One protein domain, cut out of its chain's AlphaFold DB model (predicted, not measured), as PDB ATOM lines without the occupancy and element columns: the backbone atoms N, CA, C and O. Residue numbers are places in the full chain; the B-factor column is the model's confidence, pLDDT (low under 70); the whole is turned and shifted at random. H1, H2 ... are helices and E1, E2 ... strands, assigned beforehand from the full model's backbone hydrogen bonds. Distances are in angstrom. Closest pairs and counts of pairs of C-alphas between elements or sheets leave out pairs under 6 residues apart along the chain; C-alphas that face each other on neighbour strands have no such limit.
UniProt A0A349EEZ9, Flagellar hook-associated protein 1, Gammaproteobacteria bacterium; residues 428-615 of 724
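This is residues 428 to 615 of the 724 residues of the protein "Flagellar hook-associated protein 1" of Gammaproteobacteria bacterium (UniProt A0A349EEZ9). Two lobes of strands stand end to end: one is a twisted sheet of five strands with the hairpin of E5 and E6 loosely over one face, the other a sandwich of a six-strand sheet and a three-strand sheet. The short helix H1 lies between the lobes, and the last strand, E16, leads back into the first lobe beside E1. The printed part has 188 residues with 16 named strands and one named helix, in the order E1 to E9, H1, E10 to E16, and its class is mostly strand. The sheets, each antiparallel, run E1, E16, E2, E3, E4; E5, E6; E7, E8, E15, E10, E11, E12; and E9, E14, E13. The whole is compact, with a radius of gyration of the C-alphas of 17.7 A, yet elongated, spanning 55 by 29 by 25 A.

E1, residues 428 to 431, is an edge strand, antiparallel to E16, residues 609 to 614, with N 428 and O 613 2.8 A apart, within hydrogen-bond range. E16 is also the antiparallel neighbour of E2, residues 458 to 464, with N 460 and O 610 at 2.8 A. E2, E3, residues 467 to 472, and E4, residues 477 to 482, form a meander, each strand the antiparallel neighbour of the one before; N 461 and O 469 are 2.8 A apart, and N 470 and O 479 also 2.8 A. E5, residues 488 to 491, and E6, residues 494 to 499, form a hairpin, with N 489 and O 496 at 2.8 A. E5 and E3 are only just apart, 8.3 A at their closest. Residues 440 to 441 and 445 to 446 pair antiparallel with E6. E7, residues 510 to 514, and E8, residues 517 to 523, form a hairpin, with N 512 and O 519 at 3.0 A. The closest C-alphas of E2 and E8 are those of Gln 461 and Ala 517, 7.2 A apart. E9, residues 532 to 538, is antiparallel to E14, residues 587 to 592, with N 537 and O 588 at 2.8 A. E14 forms a hairpin with E13, residues 580 to 584, with N 582 and O 589 at 2.8 A. H1, residues 544 to 547, stands at the level of the six-strand sheet, its height over the sheet 0.2 A; it is too short for any O i to N i+4 pair, and its one O i to N i+3 pair is within range. E10, residues 550 to 556, E11, residues 559 to 564, and E12, residues 569 to 575, form a second meander, with N 553 and O 561 at 2.8 A and N 562 and O 572 at 2.8 A. E15, residues 600 to 605, is an inner strand between E8 and E10, with N 520 and O 604 at 2.9 A and N 552 and O 601 at 2.8 A. The two sheets of the sandwich, two sheets face to face, are 8.0 A apart centre to centre where they face each other, with strands at 24 degrees.

E1 begins at C-alpha 428, (26.358, 31.019, 28.674). The longest strands by residues, seven each, are E2 and E12, both 18.6 A, E8, 20.6 A, E9, 18.1 A, and E10, 18.3 A. H1 begins at C-alpha 544, (23.389, 44.527, 22.234). E16 ends at C-alpha 614, (29.008, 35.891, 31.584).

The C-alphas of Lys 450 and Gln 528, the two farthest apart, are 56.5 A apart. The printed part has no cut. The link from E1 to E2, residues 432 to 457, is long. The mean pLDDT of the printed part is 89.7, and residues 504 to 509 are under 70.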
ATOM      1  N   THR A 428      27.581  31.579  29.245       95.25
ATOM      2  CA  THR A 428      26.358  31.019  28.674       95.25
ATOM      3  C   THR A 428      26.237  31.448  27.226       95.25
ATOM      4  O   THR A 428      26.683  32.535  26.851       95.25
ATOM      5  N   THR A 429      25.618  30.593  26.426       96.12
ATOM      6  CA  THR A 429      25.286  30.868  25.034       96.12
ATOM      7  C   THR A 429      23.776  30.968  24.896       96.12
ATOM      8  O   THR A 429      23.010  30.345  25.636       96.12
ATOM      9  N   THR A 430      23.304  31.804  23.983       93.50
ATOM     10  CA  THR A 430      21.871  31.959  23.730       93.50
ATOM     11  C   THR A 430      21.657  32.327  22.271       93.50
ATOM     12  O   THR A 430      22.288  33.252  21.760       93.50
ATOM     13  N   ALA A 431      20.770  31.602  21.591       93.50
ATOM     14  CA  ALA A 431      20.246  32.028  20.298       93.50
ATOM     15  C   ALA A 431      19.281  33.191  20.517       93.50
ATOM     16  O   ALA A 431      18.464  33.153  21.439       93.50
ATOM     17  N   TRP A 432      19.376  34.229  19.693       91.12
ATOM     18  CA  TRP A 432      18.476  35.358  19.837       91.12
ATOM     19  C   TRP A 432      17.027  34.946  19.519       91.12
ATOM     20  O   TRP A 432      16.817  34.215  18.547       91.12
ATOM     21  N   PRO A 433      16.015  35.391  20.294       88.69
ATOM     22  CA  PRO A 433      14.636  34.919  20.124       88.69
ATOM     23  C   PRO A 433      14.022  35.223  18.751       88.69
ATOM     24  O   PRO A 433      13.156  34.485  18.290       88.69
ATOM     25  N   ASP A 434      14.471  36.301  18.103       86.69
ATOM     26  CA  ASP A 434      13.988  36.738  16.787       86.69
ATOM     27  C   ASP A 434      14.766  36.133  15.605       86.69
ATOM     28  O   ASP A 434      14.568  36.557  14.461       86.69
ATOM     29  N   ASN A 435      15.641  35.151  15.856       89.75
ATOM     30  CA  ASN A 435      16.280  34.384  14.789       89.75
ATOM     31  C   ASN A 435      15.221  33.744  13.888       89.75
ATOM     32  O   ASN A 435      14.210  33.211  14.347       89.75
ATOM     33  N   ALA A 436      15.455  33.811  12.581       81.69
ATOM     34  CA  ALA A 436      14.484  33.371  11.586       81.69
ATOM     35  C   ALA A 436      14.694  31.908  11.161       81.69
ATOM     36  O   ALA A 436      13.816  31.325  10.521       81.69
ATOM     37  N   SER A 437      15.836  31.311  11.519       84.81
ATOM     38  CA  SER A 437      16.123  29.889  11.319       84.81
ATOM     39  C   SER A 437      16.011  29.079  12.616       84.81
ATOM     40  O   SER A 437      16.003  29.619  13.720       84.81
ATOM     41  N   SER A 438      15.989  27.750  12.484       85.31
ATOM     42  CA  SER A 438      16.078  26.803  13.605       85.31
ATOM     43  C   SER A 438      17.525  26.453  13.989       85.31
ATOM     44  O   SER A 438      17.765  25.391  14.564       85.31
ATOM     45  N   THR A 439      18.502  27.280  13.605       91.25
ATOM     46  CA  THR A 439      19.925  27.039  13.884       91.25
ATOM     47  C   THR A 439      20.178  27.084  15.391       91.25
ATOM     48  O   THR A 439      19.666  27.952  16.098       91.25
ATOM     49  N   THR A 440      20.973  26.140  15.890       94.25
ATOM     50  CA  THR A 440      21.239  25.976  17.327       94.25
ATOM     51  C   THR A 440      22.691  26.284  17.658       94.25
ATOM     52  O   THR A 440      23.573  26.108  16.818       94.25
ATOM     53  N   ILE A 441      22.934  26.736  18.889       96.69
ATOM     54  CA  ILE A 441      24.270  26.950  19.452       96.69
ATOM     55  C   ILE A 441      24.484  25.987  20.620       96.69
ATOM     56  O   ILE A 441      23.582  25.780  21.434       96.69
ATOM     57  N   SER A 442      25.671  25.392  20.708       96.69
ATOM     58  CA  SER A 442      26.070  24.567  21.846       96.69
ATOM     59  C   SER A 442      26.219  25.415  23.114       96.69
ATOM     60  O   SER A 442      26.339  26.635  23.049       96.69
ATOM     61  N   ALA A 443      26.253  24.786  24.291       92.38
ATOM     62  CA  ALA A 443      26.362  25.493  25.575       92.38
ATOM     63  C   ALA A 443      27.697  26.254  25.774       92.38
ATOM     64  O   ALA A 443      27.825  27.037  26.718       92.38
ATOM     65  N   GLY A 444      28.681  26.013  24.902       91.12
ATOM     66  CA  GLY A 444      30.032  26.560  24.973       91.12
ATOM     67  C   GLY A 444      30.958  25.813  25.934       91.12
ATOM     68  O   GLY A 444      30.538  25.268  26.960       91.12
ATOM     69  N   THR A 445      32.243  25.788  25.594       87.62
ATOM     70  CA  THR A 445      33.340  25.241  26.399       87.62
ATOM     71  C   THR A 445      34.427  26.301  26.578       87.62
ATOM     72  O   THR A 445      34.570  27.209  25.765       87.62
ATOM     73  N   VAL A 446      35.183  26.215  27.672       84.00
ATOM     74  CA  VAL A 446      36.345  27.081  27.916       84.00
ATOM     75  C   VAL A 446      37.589  26.326  27.479       84.00
ATOM     76  O   VAL A 446      37.840  25.231  27.985       84.00
ATOM     77  N   VAL A 447      38.339  26.910  26.550       81.44
ATOM     78  CA  VAL A 447      39.603  26.366  26.030       81.44
ATOM     79  C   VAL A 447      40.815  27.110  26.598       81.44
ATOM     80  O   VAL A 447      41.854  26.496  26.817       81.44
ATOM     81  N   ASP A 448      40.658  28.392  26.936       77.62
ATOM     82  CA  ASP A 448      41.658  29.220  27.612       77.62
ATOM     83  C   ASP A 448      41.000  30.054  28.722       77.62
ATOM     84  O   ASP A 448      40.376  31.088  28.481       77.62
ATOM     85  N   ALA A 449      41.156  29.588  29.963       77.44
ATOM     86  CA  ALA A 449      40.638  30.263  31.150       77.44
ATOM     87  C   ALA A 449      41.414  31.541  31.514       77.44
ATOM     88  O   ALA A 449      40.923  32.350  32.297       77.44
ATOM     89  N   LYS A 450      42.626  31.732  30.973       79.12
ATOM     90  CA  LYS A 450      43.486  32.884  31.285       79.12
ATOM     91  C   LYS A 450      43.189  34.089  30.401       79.12
ATOM     92  O   LYS A 450      43.719  35.171  30.655       79.12
ATOM     93  N   ASN A 451      42.344  33.928  29.382       80.50
ATOM     94  CA  ASN A 451      41.951  35.028  28.525       80.50
ATOM     95  C   ASN A 451      41.210  36.109  29.343       80.50
ATOM     96  O   ASN A 451      40.147  35.825  29.904       80.50
ATOM     97  N   PRO A 452      41.706  37.361  29.389       83.88
ATOM     98  CA  PRO A 452      41.101  38.415  30.207       83.88
ATOM     99  C   PRO A 452      39.690  38.807  29.742       83.88
ATOM    100  O   PRO A 452      38.925  39.375  30.515       83.88
ATOM    101  N   ASN A 453      39.332  38.486  28.495       89.31
ATOM    102  CA  ASN A 453      38.057  38.828  27.870       89.31
ATOM    103  C   ASN A 453      37.048  37.665  27.881       89.31
ATOM    104  O   ASN A 453      35.981  37.781  27.274       89.31
ATOM    105  N   LEU A 454      37.354  36.547  28.554       87.69
ATOM    106  CA  LEU A 454      36.540  35.319  28.546       87.69
ATOM    107  C   LEU A 454      35.066  35.550  28.885       87.69
ATOM    108  O   LEU A 454      34.183  34.930  28.297       87.69
ATOM    109  N   GLN A 455      34.801  36.452  29.825       93.06
ATOM    110  CA  GLN A 455      33.457  36.746  30.320       93.06
ATOM    111  C   GLN A 455      32.795  37.942  29.616       93.06
ATOM    112  O   GLN A 455      31.680  38.325  29.989       93.06
ATOM    113  N   ASN A 456      33.445  38.541  28.611       95.00
ATOM    114  CA  ASN A 456      32.863  39.651  27.862       95.00
ATOM    115  C   ASN A 456      31.586  39.206  27.151       95.00
ATOM    116  O   ASN A 456      31.444  38.062  26.716       95.00
ATOM    117  N   THR A 457      30.644  40.138  27.019       96.31
ATOM    118  CA  THR A 457      29.467  39.890  26.189       96.31
ATOM    119  C   THR A 457      29.875  39.988  24.727       96.31
ATOM    120  O   THR A 457      30.361  41.027  24.279       96.31
ATOM    121  N   VAL A 458      29.671  38.901  23.992       96.12
ATOM    122  CA  VAL A 458      30.033  38.759  22.588       96.12
ATOM    123  C   VAL A 458      28.790  38.432  21.776       96.12
ATOM    124  O   VAL A 458      27.990  37.574  22.149       96.12
ATOM    125  N   ARG A 459      28.642  39.102  20.638       95.00
ATOM    126  CA  ARG A 459      27.599  38.830  19.654       95.00
ATOM    127  C   ARG A 459      28.211  38.193  18.417       95.00
ATOM    128  O   ARG A 459      29.118  38.762  17.821       95.00
ATOM    129  N   ILE A 460      27.662  37.062  17.994       94.69
ATOM    130  CA  ILE A 460      27.906  36.471  16.680       94.69
ATOM    131  C   ILE A 460      26.696  36.791  15.812       94.69
ATOM    132  O   ILE A 460      25.580  36.405  16.149       94.69
ATOM    133  N   GLN A 461      26.904  37.492  14.705       93.12
ATOM    134  CA  GLN A 461      25.864  37.791  13.729       93.12
ATOM    135  C   GLN A 461      26.222  37.179  12.377       93.12
ATOM    136  O   GLN A 461      27.312  37.406  11.852       93.12
ATOM    137  N   PHE A 462      25.297  36.427  11.793       92.00
ATOM    138  CA  PHE A 462      25.476  35.852  10.467       92.00
ATOM    139  C   PHE A 462      25.245  36.895   9.379       92.00
ATOM    140  O   PHE A 462      24.194  37.526   9.301       92.00
ATOM    141  N   THR A 463      26.242  37.060   8.512       87.12
ATOM    142  CA  THR A 463      26.177  37.968   7.358       87.12
ATOM    143  C   THR A 463      25.746  37.235   6.091       87.12
ATOM    144  O   THR A 463      25.130  37.826   5.204       87.12
ATOM    145  N   SER A 464      26.041  35.934   6.011       87.25
ATOM    146  CA  SER A 464      25.630  35.029   4.936       87.25
ATOM    147  C   SER A 464      25.392  33.615   5.485       87.25
ATOM    148  O   SER A 464      25.608  33.356   6.665       87.25
ATOM    149  N   THR A 465      24.984  32.674   4.630       88.19
ATOM    150  CA  THR A 465      24.863  31.251   5.000       88.19
ATOM    151  C   THR A 465      26.213  30.578   5.273       88.19
ATOM    152  O   THR A 465      26.235  29.464   5.783       88.19
ATOM    153  N   SER A 466      27.328  31.227   4.924       90.38
ATOM    154  CA  SER A 466      28.694  30.699   5.030       90.38
ATOM    155  C   SER A 466      29.660  31.652   5.744       90.38
ATOM    156  O   SER A 466      30.867  31.422   5.732       90.38
ATOM    157  N   GLY A 467      29.165  32.723   6.367       90.94
ATOM    158  CA  GLY A 467      30.007  33.726   7.008       90.94
ATOM    159  C   GLY A 467      29.298  34.472   8.131       90.94
ATOM    160  O   GLY A 467      28.098  34.753   8.056       90.94
ATOM    161  N   TYR A 468      30.066  34.812   9.163       92.38
ATOM    162  CA  TYR A 468      29.609  35.540  10.341       92.38
ATOM    163  C   TYR A 468      30.582  36.655  10.729       92.38
ATOM    164  O   TYR A 468      31.742  36.690  10.311       92.38
ATOM    165  N   GLN A 469      30.104  37.546  11.591       92.62
ATOM    166  CA  GLN A 469      30.901  38.532  12.302       92.62
ATOM    167  C   GLN A 469      30.729  38.345  13.806       92.62
ATOM    168  O   GLN A 469      29.613  38.222  14.306       92.62
ATOM    169  N   ILE A 470      31.849  38.328  14.519       94.19
ATOM    170  CA  ILE A 470      31.931  38.327  15.974       94.19
ATOM    171  C   ILE A 470      32.217  39.753  16.423       94.19
ATOM    172  O   ILE A 470      33.113  40.407  15.890       94.19
ATOM    173  N   GLN A 471      31.470  40.222  17.411       94.19
ATOM    174  CA  GLN A 471      31.708  41.489  18.078       94.19
ATOM    175  C   GLN A 471      31.837  41.285  19.570       94.19
ATOM    176  O   GLN A 471      30.924  40.751  20.196       94.19
ATOM    177  N   ASP A 472      32.923  41.781  20.141       95.75
ATOM    178  CA  ASP A 472      33.050  41.944  21.580       95.75
ATOM    179  C   ASP A 472      32.523  43.328  21.957       95.75
ATOM    180  O   ASP A 472      33.072  44.359  21.559       95.75
ATOM    181  N   LEU A 473      31.422  43.347  22.703       94.50
ATOM    182  CA  LEU A 473      30.722  44.580  23.046       94.50
ATOM    183  C   LEU A 473      31.453  45.376  24.132       94.50
ATOM    184  O   LEU A 473      31.191  46.566  24.298       94.50
ATOM    185  N   VAL A 474      32.373  44.735  24.858       94.56
ATOM    186  CA  VAL A 474      33.171  45.360  25.913       94.56
ATOM    187  C   VAL A 474      34.424  45.985  25.311       94.56
ATOM    188  O   VAL A 474      34.668  47.174  25.504       94.56
ATOM    189  N   THR A 475      35.196  45.219  24.533       94.12
ATOM    190  CA  THR A 475      36.420  45.738  23.889       94.12
ATOM    191  C   THR A 475      36.133  46.557  22.635       94.12
ATOM    192  O   THR A 475      37.025  47.237  22.129       94.12
ATOM    193  N   ARG A 476      34.888  46.529  22.144       93.25
ATOM    194  CA  ARG A 476      34.439  47.203  20.920       93.25
ATOM    195  C   ARG A 476      35.276  46.789  19.709       93.25
ATOM    196  O   ARG A 476      35.664  47.614  18.885       93.25
ATOM    197  N   THR A 477      35.556  45.493  19.610       90.38
ATOM    198  CA  THR A 477      36.301  44.890  18.501       90.38
ATOM    199  C   THR A 477      35.387  44.021  17.647       90.38
ATOM    200  O   THR A 477      34.367  43.517  18.117       90.38
ATOM    201  N   THR A 478      35.744  43.869  16.372       91.06
ATOM    202  CA  THR A 478      34.961  43.111  15.389       91.06
ATOM    203  C   THR A 478      35.887  42.207  14.589       91.06
ATOM    204  O   THR A 478      36.952  42.635  14.148       91.06
ATOM    205  N   THR A 479      35.492  40.956  14.374       90.69
ATOM    206  CA  THR A 479      36.237  39.982  13.566       90.69
ATOM    207  C   THR A 479      35.272  39.194  12.690       90.69
ATOM    208  O   THR A 479      34.178  38.855  13.127       90.69
ATOM    209  N   SER A 480      35.658  38.907  11.450       89.69
ATOM    210  CA  SER A 480      34.862  38.083  10.533       89.69
ATOM    211  C   SER A 480      35.388  36.652  10.504       89.69
ATOM    212  O   SER A 480      36.592  36.437  10.643       89.69
ATOM    213  N   GLY A 481      34.502  35.691  10.263       88.75
ATOM    214  CA  GLY A 481      34.869  34.289  10.101       88.75
ATOM    215  C   GLY A 481      34.005  33.576   9.068       88.75
ATOM    216  O   GLY A 481      32.892  34.004   8.749       88.75
ATOM    217  N   SER A 482      34.542  32.478   8.543       91.94
ATOM    218  CA  SER A 482      33.811  31.551   7.680       91.94
ATOM    219  C   SER A 482      33.020  30.562   8.530       91.94
ATOM    220  O   SER A 482      33.480  30.133   9.587       91.94
ATOM    221  N   TYR A 483      31.841  30.181   8.055       91.25
ATOM    222  CA  TYR A 483      30.964  29.231   8.724       91.25
ATOM    223  C   TYR A 483      30.866  27.917   7.965       91.25
ATOM    224  O   TYR A 483      30.496  27.888   6.789       91.25
ATOM    225  N   THR A 484      31.073  26.842   8.713       93.00
ATOM    226  CA  THR A 484      30.683  25.485   8.352       93.00
ATOM    227  C   THR A 484      29.876  24.930   9.519       93.00
ATOM    228  O   THR A 484      30.325  24.990  10.663       93.00
ATOM    229  N   SER A 485      28.677  24.413   9.247       92.81
ATOM    230  CA  SER A 485      27.822  23.823  10.284       92.81
ATOM    231  C   SER A 485      28.557  22.703  11.011       92.81
ATOM    232  O   SER A 485      29.120  21.827  10.363       92.81
ATOM    233  N   GLY A 486      28.505  22.694  12.341       86.94
ATOM    234  CA  GLY A 486      29.177  21.655  13.129       86.94
ATOM    235  C   GLY A 486      30.661  21.933  13.415       86.94
ATOM    236  O   GLY A 486      31.217  21.288  14.297       86.94
ATOM    237  N   ASN A 487      31.268  22.948  12.792       89.00
ATOM    238  CA  ASN A 487      32.637  23.346  13.118       89.00
ATOM    239  C   ASN A 487      32.693  24.273  14.337       89.00
ATOM    240  O   ASN A 487      31.748  25.007  14.646       89.00
ATOM    241  N   ASP A 488      33.837  24.251  15.010       87.44
ATOM    242  CA  ASP A 488      34.100  25.090  16.168       87.44
ATOM    243  C   ASP A 488      34.335  26.552  15.782       87.44
ATOM    244  O   ASP A 488      35.020  26.874  14.808       87.44
ATOM    245  N   ILE A 489      33.791  27.446  16.600       85.69
ATOM    246  CA  ILE A 489      34.064  28.879  16.584       85.69
ATOM    247  C   ILE A 489      34.715  29.225  17.921       85.69
ATOM    248  O   ILE A 489      34.084  29.093  18.971       85.69
ATOM    249  N   THR A 490      35.965  29.683  17.872       87.44
ATOM    250  CA  THR A 490      36.764  30.030  19.056       87.44
ATOM    251  C   THR A 490      36.977  31.535  19.132       87.44
ATOM    252  O   THR A 490      37.415  32.156  18.163       87.44
ATOM    253  N   TYR A 491      36.691  32.131  20.288       87.62
ATOM    254  CA  TYR A 491      36.900  33.554  20.544       87.62
ATOM    255  C   TYR A 491      37.000  33.813  22.054       87.62
ATOM    256  O   TYR A 491      36.389  33.096  22.836       87.62
ATOM    257  N   ASN A 492      37.787  34.806  22.490       86.31
ATOM    258  CA  ASN A 492      37.996  35.139  23.912       86.31
ATOM    259  C   ASN A 492      38.275  33.924  24.833       86.31
ATOM    260  O   ASN A 492      37.857  33.901  25.983       86.31
ATOM    261  N   GLY A 493      38.962  32.887  24.345       79.69
ATOM    262  CA  GLY A 493      39.276  31.691  25.139       79.69
ATOM    263  C   GLY A 493      38.106  30.729  25.379       79.69
ATOM    264  O   GLY A 493      38.276  29.711  26.053       79.69
ATOM    265  N   TRP A 494      36.933  30.980  24.802       87.88
ATOM    266  CA  TRP A 494      35.849  30.008  24.717       87.88
ATOM    267  C   TRP A 494      35.699  29.459  23.303       87.88
ATOM    268  O   TRP A 494      36.170  30.040  22.326       87.88
ATOM    269  N   GLN A 495      35.008  28.330  23.207       91.06
ATOM    270  CA  GLN A 495      34.657  27.666  21.966       91.06
ATOM    271  C   GLN A 495      33.165  27.322  21.975       91.06
ATOM    272  O   GLN A 495      32.616  26.886  22.988       91.06
ATOM    273  N   VAL A 496      32.494  27.530  20.846       92.94
ATOM    274  CA  VAL A 496      31.099  27.131  20.630       92.94
ATOM    275  C   VAL A 496      30.972  26.414  19.301       92.94
ATOM    276  O   VAL A 496      31.740  26.659  18.374       92.94
ATOM    277  N   ASN A 497      29.941  25.588  19.187       92.75
ATOM    278  CA  ASN A 497      29.540  25.024  17.917       92.75
ATOM    279  C   ASN A 497      28.143  25.527  17.548       92.75
ATOM    280  O   ASN A 497      27.244  25.546  18.388       92.75
ATOM    281  N   ILE A 498      27.970  25.927  16.290       95.31
ATOM    282  CA  ILE A 498      26.679  26.299  15.721       95.31
ATOM    283  C   ILE A 498      26.330  25.264  14.647       95.31
ATOM    284  O   ILE A 498      27.151  24.952  13.782       95.31
ATOM    285  N   THR A 499      25.125  24.701  14.734       95.12
ATOM    286  CA  THR A 499      24.646  23.653  13.823       95.12
ATOM    287  C   THR A 499      23.347  24.077  13.152       95.12
ATOM    288  O   THR A 499      22.393  24.494  13.816       95.12
ATOM    289  N   GLY A 500      23.303  23.921  11.829       92.88
ATOM    290  CA  GLY A 500      22.167  24.265  10.981       92.88
ATOM    291  C   GLY A 500      22.536  25.221   9.849       92.88
ATOM    292  O   GLY A 500      23.711  25.493   9.591       92.88
ATOM    293  N   SER A 501      21.501  25.729   9.180       90.25
ATOM    294  CA  SER A 501      21.608  26.674   8.067       90.25
ATOM    295  C   SER A 501      21.135  28.057   8.526       90.25
ATOM    296  O   SER A 501      19.932  28.328   8.469       90.25
ATOM    297  N   PRO A 502      22.047  28.923   8.997       90.69
ATOM    298  CA  PRO A 502      21.694  30.247   9.482       90.69
ATOM    299  C   PRO A 502      21.145  31.106   8.347       90.69
ATOM    300  O   PRO A 502      21.558  30.992   7.187       90.69
ATOM    301  N   GLN A 503      20.210  31.989   8.680       86.12
ATOM    302  CA  GLN A 503      19.663  32.915   7.706       86.12
ATOM    303  C   GLN A 503      20.664  34.043   7.423       86.12
ATOM    304  O   GLN A 503      21.114  34.747   8.328       86.12
ATOM    305  N   ALA A 504      20.959  34.241   6.138       69.31
ATOM    306  CA  ALA A 504      21.705  35.388   5.638       69.31
ATOM    307  C   ALA A 504      20.880  36.687   5.681       69.31
ATOM    308  O   ALA A 504      19.652  36.673   5.813       69.31
ATOM    309  N   SER A 505      21.574  37.810   5.485       64.94
ATOM    310  CA  SER A 505      20.982  39.122   5.210       64.94
ATOM    311  C   SER A 505      19.859  39.036   4.157       64.94
ATOM    312  O   SER A 505      20.057  38.462   3.082       64.94
ATOM    313  N   VAL A 506      18.671  39.577   4.458       59.16
ATOM    314  CA  VAL A 506      17.478  39.443   3.597       59.16
ATOM    315  C   VAL A 506      17.478  40.514   2.503       59.16
ATOM    316  O   VAL A 506      17.621  41.701   2.787       59.16
ATOM    317  N   SER A 507      17.267  40.113   1.245       53.72
ATOM    318  CA  SER A 507      17.111  41.038   0.109       53.72
ATOM    319  C   SER A 507      15.702  41.653   0.076       53.72
ATOM    320  O   SER A 507      14.718  40.927   0.213       53.72
ATOM    321  N   GLY A 508      15.595  42.977  -0.129       57.44
ATOM    322  CA  GLY A 508      14.319  43.670  -0.394       57.44
ATOM    323  C   GLY A 508      13.833  44.696   0.644       57.44
ATOM    324  O   GLY A 508      12.717  45.190   0.504       57.44
ATOM    325  N   ALA A 509      14.632  45.050   1.655       66.56
ATOM    326  CA  ALA A 509      14.340  46.154   2.581       66.56
ATOM    327  C   ALA A 509      15.579  47.034   2.820       66.56
ATOM    328  O   ALA A 509      16.690  46.660   2.441       66.56
ATOM    329  N   THR A 510      15.389  48.223   3.403       79.75
ATOM    330  CA  THR A 510      16.480  49.176   3.652       79.75
ATOM    331  C   THR A 510      17.365  48.631   4.772       79.75
ATOM    332  O   THR A 510      16.895  48.408   5.891       79.75
ATOM    333  N   THR A 511      18.638  48.387   4.468       85.31
ATOM    334  CA  THR A 511      19.618  47.811   5.395       85.31
ATOM    335  C   THR A 511      20.639  48.853   5.831       85.31
ATOM    336  O   THR A 511      21.002  49.750   5.071       85.31
ATOM    337  N   ALA A 512      21.121  48.716   7.065       84.19
ATOM    338  CA  ALA A 512      22.287  49.433   7.560       84.19
ATOM    339  C   ALA A 512      23.282  48.433   8.129       84.19
ATOM    340  O   ALA A 512      22.892  47.485   8.814       84.19
ATOM    341  N   THR A 513      24.564  48.681   7.882       82.38
ATOM    342  CA  THR A 513      25.654  47.891   8.446       82.38
ATOM    343  C   THR A 513      26.717  48.835   8.990       82.38
ATOM    344  O   THR A 513      27.175  49.721   8.273       82.38
ATOM    345  N   ALA A 514      27.118  48.649  10.245       80.88
ATOM    346  CA  ALA A 514      28.195  49.409  10.875       80.88
ATOM    347  C   ALA A 514      28.873  48.571  11.961       80.88
ATOM    348  O   ALA A 514      28.202  47.860  12.706       80.88
ATOM    349  N   SER A 515      30.204  48.653  12.051       78.38
ATOM    350  CA  SER A 515      31.015  47.971  13.079       78.38
ATOM    351  C   SER A 515      30.715  46.470  13.246       78.38
ATOM    352  O   SER A 515      30.842  45.902  14.326       78.38
ATOM    353  N   GLY A 516      30.332  45.814  12.148       72.31
ATOM    354  CA  GLY A 516      29.985  44.394  12.091       72.31
ATOM    355  C   GLY A 516      28.553  44.050  12.500       72.31
ATOM    356  O   GLY A 516      28.214  42.873  12.597       72.31
ATOM    357  N   ALA A 517      27.740  45.052  12.840       86.31
ATOM    358  CA  ALA A 517      26.325  44.903  13.140       86.31
ATOM    359  C   ALA A 517      25.534  45.195  11.874       86.31
ATOM    360  O   ALA A 517      25.861  46.140  11.155       86.31
ATOM    361  N   SER A 518      24.484  44.425  11.620       89.25
ATOM    362  CA  SER A 518      23.579  44.690  10.506       89.25
ATOM    363  C   SER A 518      22.130  44.694  10.976       89.25
ATOM    364  O   SER A 518      21.696  43.791  11.692       89.25
ATOM    365  N   ILE A 519      21.375  45.707  10.566       91.00
ATOM    366  CA  ILE A 519      19.942  45.822  10.843       91.00
ATOM    367  C   ILE A 519      19.169  46.019   9.550       91.00
ATOM    368  O   ILE A 519      19.692  46.513   8.547       91.00
ATOM    369  N   ILE A 520      17.903  45.629   9.589       90.31
ATOM    370  CA  ILE A 520      16.958  45.811   8.499       90.31
ATOM    371  C   ILE A 520      15.750  46.576   9.020       90.31
ATOM    372  O   ILE A 520      15.212  46.264  10.087       90.31
ATOM    373  N   ALA A 521      15.345  47.592   8.265       91.88
ATOM    374  CA  ALA A 521      14.187  48.408   8.570       91.88
ATOM    375  C   ALA A 521      13.139  48.250   7.463       91.88
ATOM    376  O   ALA A 521      13.454  48.354   6.274       91.88
ATOM    377  N   SER A 522      11.889  47.979   7.836       90.56
ATOM    378  CA  SER A 522      10.813  47.710   6.882       90.56
ATOM    379  C   SER A 522       9.481  48.342   7.276       90.56
ATOM    380  O   SER A 522       9.158  48.555   8.446       90.56
ATOM    381  N   THR A 523       8.687  48.661   6.260       90.44
ATOM    382  CA  THR A 523       7.305  49.124   6.388       90.44
ATOM    383  C   THR A 523       6.369  47.927   6.436       90.44
ATOM    384  O   THR A 523       6.482  47.034   5.589       90.44
ATOM    385  N   ARG A 524       5.403  47.892   7.364       88.19
ATOM    386  CA  ARG A 524       4.384  46.836   7.319       88.19
ATOM    387  C   ARG A 524       3.469  47.025   6.099       88.19
ATOM    388  O   ARG A 524       3.011  48.140   5.865       88.19
ATOM    389  N   PRO A 525       3.124  45.949   5.362       84.69
ATOM    390  CA  PRO A 525       2.244  46.039   4.188       84.69
ATOM    391  C   PRO A 525       0.832  46.554   4.496       84.69
ATOM    392  O   PRO A 525       0.104  46.941   3.592       84.69
ATOM    393  N   THR A 526       0.431  46.516   5.768       88.94
ATOM    394  CA  THR A 526      -0.885  46.946   6.257       88.94
ATOM    395  C   THR A 526      -0.952  48.432   6.615       88.94
ATOM    396  O   THR A 526      -1.988  48.872   7.110       88.94
ATOM    397  N   ASN A 527       0.136  49.187   6.435       92.81
ATOM    398  CA  ASN A 527       0.134  50.628   6.677       92.81
ATOM    399  C   ASN A 527      -0.822  51.321   5.696       92.81
ATOM    400  O   ASN A 527      -0.884  50.969   4.519       92.81
ATOM    401  N   GLN A 528      -1.585  52.287   6.201       90.88
ATOM    402  CA  GLN A 528      -2.564  53.050   5.424       90.88
ATOM    403  C   GLN A 528      -1.971  54.360   4.899       90.88
ATOM    404  O   GLN A 528      -2.436  54.889   3.888       90.88
ATOM    405  N   GLY A 529      -0.965  54.902   5.591       89.38
ATOM    406  CA  GLY A 529      -0.211  56.061   5.136       89.38
ATOM    407  C   GLY A 529       0.712  55.757   3.950       89.38
ATOM    408  O   GLY A 529       1.030  54.612   3.643       89.38
ATOM    409  N   THR A 530       1.188  56.817   3.296       90.75
ATOM    410  CA  THR A 530       2.244  56.756   2.269       90.75
ATOM    411  C   THR A 530       3.655  56.805   2.866       90.75
ATOM    412  O   THR A 530       4.633  56.898   2.125       90.75
ATOM    413  N   GLY A 531       3.771  56.783   4.198       89.25
ATOM    414  CA  GLY A 531       5.034  56.797   4.925       89.25
ATOM    415  C   GLY A 531       5.915  55.593   4.582       89.25
ATOM    416  O   GLY A 531       5.493  54.442   4.688       89.25
ATOM    417  N   THR A 532       7.163  55.857   4.212       89.31
ATOM    418  CA  THR A 532       8.171  54.852   3.855       89.31
ATOM    419  C   THR A 532       9.490  55.113   4.565       89.31
ATOM    420  O   THR A 532       9.800  56.248   4.927       89.31
ATOM    421  N   ILE A 533      10.279  54.057   4.771       91.38
ATOM    422  CA  ILE A 533      11.645  54.182   5.290       91.38
ATOM    423  C   ILE A 533      12.576  54.503   4.128       91.38
ATOM    424  O   ILE A 533      12.779  53.670   3.246       91.38
ATOM    425  N   THR A 534      13.168  55.692   4.151       89.94
ATOM    426  CA  THR A 534      14.097  56.139   3.103       89.94
ATOM    427  C   THR A 534      15.558  55.946   3.482       89.94
ATOM    428  O   THR A 534      16.407  55.899   2.600       89.94
ATOM    429  N   ALA A 535      15.866  55.830   4.775       91.06
ATOM    430  CA  ALA A 535      17.211  55.539   5.259       91.06
ATOM    431  C   ALA A 535      17.164  54.835   6.616       91.06
ATOM    432  O   ALA A 535      16.290  55.115   7.440       91.06
ATOM    433  N   VAL A 536      18.141  53.966   6.854       93.00
ATOM    434  CA  VAL A 536      18.470  53.428   8.174       93.00
ATOM    435  C   VAL A 536      19.978  53.564   8.388       93.00
ATOM    436  O   VAL A 536      20.758  53.421   7.451       93.00
ATOM    437  N   GLU A 537      20.378  53.882   9.613       94.00
ATOM    438  CA  GLU A 537      21.752  54.108  10.056       94.00
ATOM    439  C   GLU A 537      21.958  53.418  11.414       94.00
ATOM    440  O   GLU A 537      21.024  53.273  12.207       94.00
ATOM    441  N   ILE A 538      23.195  53.009  11.692       93.75
ATOM    442  CA  ILE A 538      23.615  52.509  13.003       93.75
ATOM    443  C   ILE A 538      24.561  53.554  13.601       93.75
ATOM    444  O   ILE A 538      25.609  53.846  13.029       93.75
ATOM    445  N   ASN A 539      24.183  54.103  14.752       90.81
ATOM    446  CA  ASN A 539      24.938  55.105  15.501       90.81
ATOM    447  C   ASN A 539      25.871  54.470  16.546       90.81
ATOM    448  O   ASN A 539      26.925  55.029  16.835       90.81
ATOM    449  N   ASP A 540      25.505  53.308  17.100       91.06
ATOM    450  CA  ASP A 540      26.383  52.500  17.953       91.06
ATOM    451  C   ASP A 540      26.250  51.014  17.612       91.06
ATOM    452  O   ASP A 540      25.333  50.338  18.070       91.06
ATOM    453  N   GLY A 541      27.188  50.499  16.815       89.12
ATOM    454  CA  GLY A 541      27.199  49.100  16.389       89.12
ATOM    455  C   GLY A 541      27.376  48.094  17.524       89.12
ATOM    456  O   GLY A 541      27.034  46.935  17.334       89.12
ATOM    457  N   TYR A 542      27.842  48.510  18.702       92.31
ATOM    458  CA  TYR A 542      28.118  47.612  19.828       92.31
ATOM    459  C   TYR A 542      26.982  47.569  20.856       92.31
ATOM    460  O   TYR A 542      27.114  46.912  21.886       92.31
ATOM    461  N   ASP A 543      25.853  48.231  20.594       91.50
ATOM    462  CA  ASP A 543      24.667  48.067  21.426       91.50
ATOM    463  C   ASP A 543      24.072  46.664  21.203       91.50
ATOM    464  O   ASP A 543      23.717  46.275  20.080       91.50
ATOM    465  N   ILE A 544      23.966  45.878  22.280       89.88
ATOM    466  CA  ILE A 544      23.389  44.527  22.234       89.88
ATOM    467  C   ILE A 544      21.925  44.552  21.777       89.88
ATOM    468  O   ILE A 544      21.458  43.615  21.132       89.88
ATOM    469  N   ARG A 545      21.211  45.653  22.044       91.50
ATOM    470  CA  ARG A 545      19.789  45.821  21.723       91.50
ATOM    471  C   ARG A 545      19.529  46.038  20.235       91.50
ATOM    472  O   ARG A 545      18.379  45.967  19.821       91.50
ATOM    473  N   LEU A 546      20.566  46.215  19.406       91.44
ATOM    474  CA  LEU A 546      20.427  46.153  17.941       91.44
ATOM    475  C   LEU A 546      19.892  44.799  17.456       91.44
ATOM    476  O   LEU A 546      19.415  44.688  16.328       91.44
ATOM    477  N   SER A 547      19.994  43.766  18.293       89.88
ATOM    478  CA  SER A 547      19.454  42.448  17.998       89.88
ATOM    479  C   SER A 547      17.945  42.352  18.262       89.88
ATOM    480  O   SER A 547      17.288  41.509  17.656       89.88
ATOM    481  N   ASN A 548      17.368  43.236  19.089       92.06
ATOM    482  CA  ASN A 548      15.928  43.254  19.361       92.06
ATOM    483  C   ASN A 548      15.127  43.622  18.106       92.06
ATOM    484  O   ASN A 548      15.533  44.435  17.269       92.06
ATOM    485  N   LYS A 549      13.927  43.058  18.011       92.50
ATOM    486  CA  LYS A 549      12.892  43.480  17.081       92.50
ATOM    487  C   LYS A 549      12.102  44.622  17.706       92.50
ATOM    488  O   LYS A 549      11.368  44.440  18.673       92.50
ATOM    489  N   VAL A 550      12.200  45.794  17.099       95.44
ATOM    490  CA  VAL A 550      11.558  47.024  17.557       95.44
ATOM    491  C   VAL A 550      10.513  47.488  16.545       95.44
ATOM    492  O   VAL A 550      10.725  47.437  15.333       95.44
ATOM    493  N   GLU A 551       9.367  47.952  17.036       95.94
ATOM    494  CA  GLU A 551       8.306  48.560  16.238       95.94
ATOM    495  C   GLU A 551       8.120  50.035  16.593       95.94
ATOM    496  O   GLU A 551       7.871  50.386  17.743       95.94
ATOM    497  N   ILE A 552       8.150  50.897  15.581       96.06
ATOM    498  CA  ILE A 552       7.667  52.273  15.657       96.06
ATOM    499  C   ILE A 552       6.181  52.229  15.304       96.06
ATOM    500  O   ILE A 552       5.826  51.991  14.149       96.06
ATOM    501  N   ARG A 553       5.309  52.419  16.296       96.19
ATOM    502  CA  ARG A 553       3.849  52.349  16.161       96.19
ATOM    503  C   ARG A 553       3.246  53.744  16.238       96.19
ATOM    504  O   ARG A 553       3.253  54.352  17.307       96.19
ATOM    505  N   PHE A 554       2.697  54.236  15.136       95.44
ATOM    506  CA  PHE A 554       2.015  55.527  15.106       95.44
ATOM    507  C   PHE A 554       0.656  55.423  15.801       95.44
ATOM    508  O   PHE A 554      -0.222  54.673  15.381       95.44
ATOM    509  N   THR A 555       0.481  56.169  16.889       95.31
ATOM    510  CA  THR A 555      -0.778  56.237  17.651       95.31
ATOM    511  C   THR A 555      -1.714  57.308  17.095       95.31
ATOM    512  O   THR A 555      -2.927  57.226  17.268       95.31
ATOM    513  N   SER A 556      -1.155  58.293  16.388       94.94
ATOM    514  CA  SER A 556      -1.863  59.286  15.581       94.94
ATOM    515  C   SER A 556      -0.975  59.733  14.414       94.94
ATOM    516  O   SER A 556       0.194  59.364  14.345       94.94
ATOM    517  N   ASP A 557      -1.487  60.601  13.543       93.38
ATOM    518  CA  ASP A 557      -0.722  61.198  12.436       93.38
ATOM    519  C   ASP A 557       0.493  62.035  12.907       93.38
ATOM    520  O   ASP A 557       1.359  62.377  12.105       93.38
ATOM    521  N   THR A 558       0.573  62.373  14.202       92.50
ATOM    522  CA  THR A 558       1.631  63.224  14.782       92.50
ATOM    523  C   THR A 558       2.294  62.630  16.026       92.50
ATOM    524  O   THR A 558       3.086  63.312  16.671       92.50
ATOM    525  N   GLN A 559       2.001  61.378  16.394       95.12
ATOM    526  CA  GLN A 559       2.592  60.726  17.571       95.12
ATOM    527  C   GLN A 559       2.884  59.250  17.316       95.12
ATOM    528  O   GLN A 559       2.111  58.567  16.641       95.12
ATOM    529  N   TYR A 560       3.967  58.750  17.907       95.75
ATOM    530  CA  TYR A 560       4.346  57.342  17.854       95.75
ATOM    531  C   TYR A 560       4.913  56.841  19.183       95.75
ATOM    532  O   TYR A 560       5.448  57.605  19.988       95.75
ATOM    533  N   ASN A 561       4.837  55.524  19.361       97.12
ATOM    534  CA  ASN A 561       5.544  54.779  20.394       97.12
ATOM    535  C   ASN A 561       6.627  53.914  19.751       97.12
ATOM    536  O   ASN A 561       6.386  53.303  18.711       97.12
ATOM    537  N   ILE A 562       7.784  53.808  20.394       97.00
ATOM    538  CA  ILE A 562       8.803  52.813  20.070       97.00
ATOM    539  C   ILE A 562       8.622  51.645  21.032       97.00
ATOM    540  O   ILE A 562       8.670  51.828  22.248       97.00
ATOM    541  N   VAL A 563       8.363  50.457  20.497       96.81
ATOM    542  CA  VAL A 563       8.045  49.256  21.272       96.81
ATOM    543  C   VAL A 563       9.057  48.171  20.956       96.81
ATOM    544  O   VAL A 563       9.138  47.711  19.820       96.81
ATOM    545  N   ASP A 564       9.801  47.743  21.966       95.69
ATOM    546  CA  ASP A 564      10.616  46.541  21.912       95.69
ATOM    547  C   ASP A 564       9.703  45.318  21.986       95.69
ATOM    548  O   ASP A 564       9.028  45.088  22.993       95.69
ATOM    549  N   ILE A 565       9.610  44.569  20.892       95.00
ATOM    550  CA  ILE A 565       8.759  43.381  20.808       95.00
ATOM    551  C   ILE A 565       9.441  42.184  21.453       95.00
ATOM    552  O   ILE A 565       8.750  41.353  22.038       95.00
ATOM    553  N   THR A 566      10.770  42.120  21.375       92.94
ATOM    554  CA  THR A 566      11.573  41.059  21.985       92.94
ATOM    555  C   THR A 566      11.410  41.078  23.502       92.94
ATOM    556  O   THR A 566      11.181  40.038  24.115       92.94
ATOM    557  N   GLU A 567      11.453  42.268  24.105       91.94
ATOM    558  CA  GLU A 567      11.305  42.454  25.555       91.94
ATOM    559  C   GLU A 567       9.862  42.757  26.001       91.94
ATOM    560  O   GLU A 567       9.562  42.735  27.195       91.94
ATOM    561  N   GLY A 568       8.954  43.064  25.069       92.12
ATOM    562  CA  GLY A 568       7.563  43.426  25.366       92.12
ATOM    563  C   GLY A 568       7.398  44.791  26.051       92.12
ATOM    564  O   GLY A 568       6.447  44.990  26.811       92.12
ATOM    565  N   LYS A 569       8.309  45.739  25.805       94.38
ATOM    566  CA  LYS A 569       8.414  47.016  26.530       94.38
ATOM    567  C   LYS A 569       8.247  48.224  25.604       94.38
ATOM    568  O   LYS A 569       8.774  48.250  24.500       94.38
ATOM    569  N   ILE A 570       7.562  49.272  26.069       94.81
ATOM    570  CA  ILE A 570       7.590  50.587  25.401       94.81
ATOM    571  C   ILE A 570       8.887  51.301  25.803       94.81
ATOM    572  O   ILE A 570       9.121  51.532  26.990       94.81
ATOM    573  N   LEU A 571       9.724  51.627  24.820       94.62
ATOM    574  CA  LEU A 571      11.011  52.300  25.007       94.62
ATOM    575  C   LEU A 571      10.848  53.822  25.068       94.62
ATOM    576  O   LEU A 571      11.410  54.462  25.951       94.62
ATOM    577  N   ALA A 572      10.037  54.384  24.166       95.00
ATOM    578  CA  ALA A 572       9.820  55.824  24.059       95.00
ATOM    579  C   ALA A 572       8.445  56.164  23.463       95.00
ATOM    580  O   ALA A 572       7.852  55.366  22.734       95.00
ATOM    581  N   SER A 573       7.976  57.385  23.728       95.12
ATOM    582  CA  SER A 573       6.780  57.987  23.127       95.12
ATOM    583  C   SER A 573       7.099  59.422  22.725       95.12
ATOM    584  O   SER A 573       7.518  60.212  23.571       95.12
ATOM    585  N   SER A 574       6.896  59.762  21.453       94.31
ATOM    586  CA  SER A 574       7.365  61.031  20.886       94.31
ATOM    587  C   SER A 574       6.428  61.577  19.807       94.31
ATOM    588  O   SER A 574       5.645  60.848  19.193       94.31
ATOM    589  N   GLY A 575       6.515  62.888  19.574       91.31
ATOM    590  CA  GLY A 575       5.830  63.558  18.468       91.31
ATOM    591  C   GLY A 575       6.534  63.338  17.124       91.31
ATOM    592  O   GLY A 575       7.750  63.163  17.070       91.31
ATOM    593  N   TYR A 576       5.770  63.386  16.035       90.12
ATOM    594  CA  TYR A 576       6.245  63.299  14.656       90.12
ATOM    595  C   TYR A 576       5.823  64.539  13.869       90.12
ATOM    596  O   TYR A 576       4.638  64.849  13.759       90.12
ATOM    597  N   SER A 577       6.800  65.242  13.298       82.06
ATOM    598  CA  SER A 577       6.617  66.502  12.566       82.06
ATOM    599  C   SER A 577       6.262  66.328  11.082       82.06
ATOM    600  O   SER A 577       6.325  67.293  10.327       82.06
ATOM    601  N   GLY A 578       5.910  65.118  10.630       72.06
ATOM    602  CA  GLY A 578       5.575  64.824   9.226       72.06
ATOM    603  C   GLY A 578       6.774  64.425   8.355       72.06
ATOM    604  O   GLY A 578       6.606  63.717   7.366       72.06
ATOM    605  N   SER A 579       7.986  64.802   8.754       74.06
ATOM    606  CA  SER A 579       9.251  64.260   8.260       74.06
ATOM    607  C   SER A 579      10.285  64.326   9.376       74.06
ATOM    608  O   SER A 579      10.262  65.244  10.204       74.06
ATOM    609  N   GLY A 580      11.172  63.337   9.438       80.12
ATOM    610  CA  GLY A 580      12.225  63.341  10.437       80.12
ATOM    611  C   GLY A 580      12.818  61.975  10.709       80.12
ATOM    612  O   GLY A 580      12.409  60.940  10.179       80.12
ATOM    613  N   THR A 581      13.823  62.014  11.561       90.06
ATOM    614  CA  THR A 581      14.550  60.843  11.990       90.06
ATOM    615  C   THR A 581      14.041  60.375  13.350       90.06
ATOM    616  O   THR A 581      13.915  61.172  14.276       90.06
ATOM    617  N   ILE A 582      13.806  59.072  13.473       92.62
ATOM    618  CA  ILE A 582      13.484  58.373  14.715       92.62
ATOM    619  C   ILE A 582      14.698  57.521  15.096       92.62
ATOM    620  O   ILE A 582      15.224  56.805  14.247       92.62
ATOM    621  N   ALA A 583      15.168  57.608  16.337       92.00
ATOM    622  CA  ALA A 583      16.347  56.883  16.806       92.00
ATOM    623  C   ALA A 583      16.079  56.235  18.164       92.00
ATOM    624  O   ALA A 583      15.433  56.847  19.009       92.00
ATOM    625  N   GLU A 584      16.582  55.018  18.351       92.88
ATOM    626  CA  GLU A 584      16.510  54.244  19.595       92.88
ATOM    627  C   GLU A 584      17.554  53.114  19.541       92.88
ATOM    628  O   GLU A 584      17.970  52.741  18.448       92.88
ATOM    629  N   ASN A 585      17.990  52.561  20.683       87.44
ATOM    630  CA  ASN A 585      18.854  51.361  20.747       87.44
ATOM    631  C   ASN A 585      20.055  51.363  19.769       87.44
ATOM    632  O   ASN A 585      20.342  50.363  19.111       87.44
ATOM    633  N   GLY A 586      20.728  52.508  19.619       87.44
ATOM    634  CA  GLY A 586      21.909  52.634  18.761       87.44
ATOM    635  C   GLY A 586      21.626  52.673  17.254       87.44
ATOM    636  O   GLY A 586      22.577  52.748  16.482       87.44
ATOM    637  N   TRP A 587      20.367  52.675  16.810       94.00
ATOM    638  CA  TRP A 587      19.983  52.837  15.407       94.00
ATOM    639  C   TRP A 587      19.199  54.123  15.163       94.00
ATOM    640  O   TRP A 587      18.710  54.789  16.076       94.00
ATOM    641  N   LYS A 588      19.091  54.480  13.884       93.75
ATOM    642  CA  LYS A 588      18.434  55.687  13.408       93.75
ATOM    643  C   LYS A 588      17.713  55.402  12.088       93.75
ATOM    644  O   LYS A 588      18.310  54.882  11.158       93.75
ATOM    645  N   VAL A 589      16.429  55.733  11.992       94.31
ATOM    646  CA  VAL A 589      15.582  55.511  10.809       94.31
ATOM    647  C   VAL A 589      14.974  56.828  10.350       94.31
ATOM    648  O   VAL A 589      14.477  57.609  11.157       94.31
ATOM    649  N   THR A 590      14.985  57.072   9.042       93.31
ATOM    650  CA  THR A 590      14.317  58.224   8.426       93.31
ATOM    651  C   THR A 590      13.032  57.772   7.751       93.31
ATOM    652  O   THR A 590      13.066  56.928   6.851       93.31
ATOM    653  N   VAL A 591      11.913  58.352   8.187       92.06
ATOM    654  CA  VAL A 591      10.589  58.127   7.598       92.06
ATOM    655  C   VAL A 591      10.215  59.337   6.742       92.06
ATOM    656  O   VAL A 591      10.388  60.484   7.160       92.06
ATOM    657  N   SER A 592       9.720  59.078   5.533       88.44
ATOM    658  CA  SER A 592       9.268  60.097   4.582       88.44
ATOM    659  C   SER A 592       7.902  59.740   4.006       88.44
ATOM    660  O   SER A 592       7.622  58.570   3.755       88.44
ATOM    661  N   GLY A 593       7.056  60.743   3.772       88.81
ATOM    662  CA  GLY A 593       5.663  60.563   3.354       88.81
ATOM    663  C   GLY A 593       4.672  60.713   4.513       88.81
ATOM    664  O   GLY A 593       5.054  60.962   5.657       88.81
ATOM    665  N   ALA A 594       3.378  60.600   4.210       90.69
ATOM    666  CA  ALA A 594       2.321  60.811   5.193       90.69
ATOM    667  C   ALA A 594       2.076  59.536   6.004       90.69
ATOM    668  O   ALA A 594       1.706  58.511   5.440       90.69
ATOM    669  N   VAL A 595       2.238  59.609   7.321       93.81
ATOM    670  CA  VAL A 595       1.889  58.529   8.256       93.81
ATOM    671  C   VAL A 595       0.447  58.674   8.740       93.81
ATOM    672  O   VAL A 595      -0.107  59.779   8.754       93.81
ATOM    673  N   LYS A 596      -0.164  57.561   9.141       94.31
ATOM    674  CA  LYS A 596      -1.500  57.499   9.736       94.31
ATOM    675  C   LYS A 596      -1.498  56.741  11.056       94.31
ATOM    676  O   LYS A 596      -0.647  55.887  11.301       94.31
ATOM    677  N   ALA A 597      -2.480  57.045  11.904       94.50
ATOM    678  CA  ALA A 597      -2.756  56.248  13.096       94.50
ATOM    679  C   ALA A 597      -2.869  54.753  12.733       94.50
ATOM    680  O   ALA A 597      -3.659  54.376  11.867       94.50
ATOM    681  N   GLY A 598      -2.085  53.907  13.400       93.19
ATOM    682  CA  GLY A 598      -2.003  52.471  13.131       93.19
ATOM    683  C   GLY A 598      -0.884  52.050  12.172       93.19
ATOM    684  O   GLY A 598      -0.655  50.847  12.044       93.19
ATOM    685  N   ASP A 599      -0.161  52.985  11.548       95.88
ATOM    686  CA  ASP A 599       1.027  52.655  10.756       95.88
ATOM    687  C   ASP A 599       2.154  52.131  11.655       95.88
ATOM    688  O   ASP A 599       2.403  52.633  12.757       95.88
ATOM    689  N   ILE A 600       2.860  51.110  11.171       95.38
ATOM    690  CA  ILE A 600       3.941  50.448  11.895       95.38
ATOM    691  C   ILE A 600       5.163  50.282  10.994       95.38
ATOM    692  O   ILE A 600       5.085  49.777   9.869       95.38
ATOM    693  N   PHE A 601       6.313  50.653  11.538       94.00
ATOM    694  CA  PHE A 601       7.624  50.449  10.935       94.00
ATOM    695  C   PHE A 601       8.440  49.545  11.850       94.00
ATOM    696  O   PHE A 601       8.390  49.694  13.068       94.00
ATOM    697  N   GLN A 602       9.153  48.581  11.280       92.88
ATOM    698  CA  GLN A 602       9.901  47.579  12.033       92.88
ATOM    699  C   GLN A 602      11.394  47.784  11.824       92.88
ATOM    700  O   GLN A 602      11.822  48.026  10.699       92.88
ATOM    701  N   VAL A 603      12.172  47.642  12.892       92.88
ATOM    702  CA  VAL A 603      13.635  47.562  12.870       92.88
ATOM    703  C   VAL A 603      14.027  46.278  13.583       92.88
ATOM    704  O   VAL A 603      13.515  45.998  14.662       92.88
ATOM    705  N   LYS A 604      14.888  45.464  12.980       90.00
ATOM    706  CA  LYS A 604      15.376  44.219  13.589       90.00
ATOM    707  C   LYS A 604      16.789  43.895  13.118       90.00
ATOM    708  O   LYS A 604      17.248  44.480  12.132       90.00
ATOM    709  N   SER A 605      17.444  42.925  13.756       90.06
ATOM    710  CA  SER A 605      18.692  42.375  13.228       90.06
ATOM    711  C   SER A 605      18.515  41.828  11.814       90.06
ATOM    712  O   SER A 605      17.476  41.279  11.432       90.06
ATOM    713  N   ASN A 606      19.565  41.984  11.022       88.44
ATOM    714  CA  ASN A 606      19.647  41.444   9.683       88.44
ATOM    715  C   ASN A 606      20.500  40.168   9.698       88.44
ATOM    716  O   ASN A 606      21.722  40.243   9.807       88.44
ATOM    717  N   GLY A 607      19.839  39.012   9.632       88.81
ATOM    718  CA  GLY A 607      20.457  37.697   9.829       88.81
ATOM    719  C   GLY A 607      20.326  37.184  11.265       88.81
ATOM    720  O   GLY A 607      19.867  37.903  12.160       88.81
ATOM    721  N   ASP A 608      20.708  35.923  11.463       92.94
ATOM    722  CA  ASP A 608      20.638  35.274  12.773       92.94
ATOM    723  C   ASP A 608      21.740  35.772  13.714       92.94
ATOM    724  O   ASP A 608      22.871  36.049  13.302       92.94
ATOM    725  N   VAL A 609      21.402  35.858  14.999       93.19
ATOM    726  CA  VAL A 609      22.266  36.339  16.069       93.19
ATOM    727  C   VAL A 609      22.372  35.304  17.187       93.19
ATOM    728  O   VAL A 609      21.386  34.721  17.635       93.19
ATOM    729  N   PHE A 610      23.585  35.120  17.688       95.62
ATOM    730  CA  PHE A 610      23.876  34.353  18.889       95.62
ATOM    731  C   PHE A 610      24.680  35.216  19.852       95.62
ATOM    732  O   PHE A 610      25.487  36.046  19.436       95.62
ATOM    733  N   VAL A 611      24.448  35.029  21.145       95.62
ATOM    734  CA  VAL A 611      25.097  35.814  22.193       95.62
ATOM    735  C   VAL A 611      25.802  34.885  23.157       95.62
ATOM    736  O   VAL A 611      25.229  33.900  23.619       95.62
ATOM    737  N   ILE A 612      27.044  35.234  23.461       97.12
ATOM    738  CA  ILE A 612      27.848  34.642  24.515       97.12
ATOM    739  C   ILE A 612      27.996  35.707  25.594       97.12
ATOM    740  O   ILE A 612      28.274  36.865  25.294       97.12
ATOM    741  N   LYS A 613      27.763  35.346  26.851       94.38
ATOM    742  CA  LYS A 613      27.851  36.285  27.976       94.38
ATOM    743  C   LYS A 613      28.280  35.580  29.252       94.38
ATOM    744  O   LYS A 613      28.135  34.363  29.366       94.38
ATOM    745  N   ASN A 614      28.725  36.361  30.231       93.81
ATOM    746  CA  ASN A 614      29.008  35.891  31.584       93.81
ATOM    747  C   ASN A 614      27.813  35.114  32.182       93.81
ATOM    748  O   ASN A 614      26.672  35.592  32.166       93.81
ATOM    749  N   ASN A 615      28.091  33.934  32.734       92.94
ATOM    750  CA  ASN A 615      27.158  33.138  33.524       92.94
ATOM    751  C   ASN A 615      27.023  33.676  34.961       92.94
ATOM    752  O   ASN A 615      27.509  33.059  35.905       92.94
TER     753      ASN A 615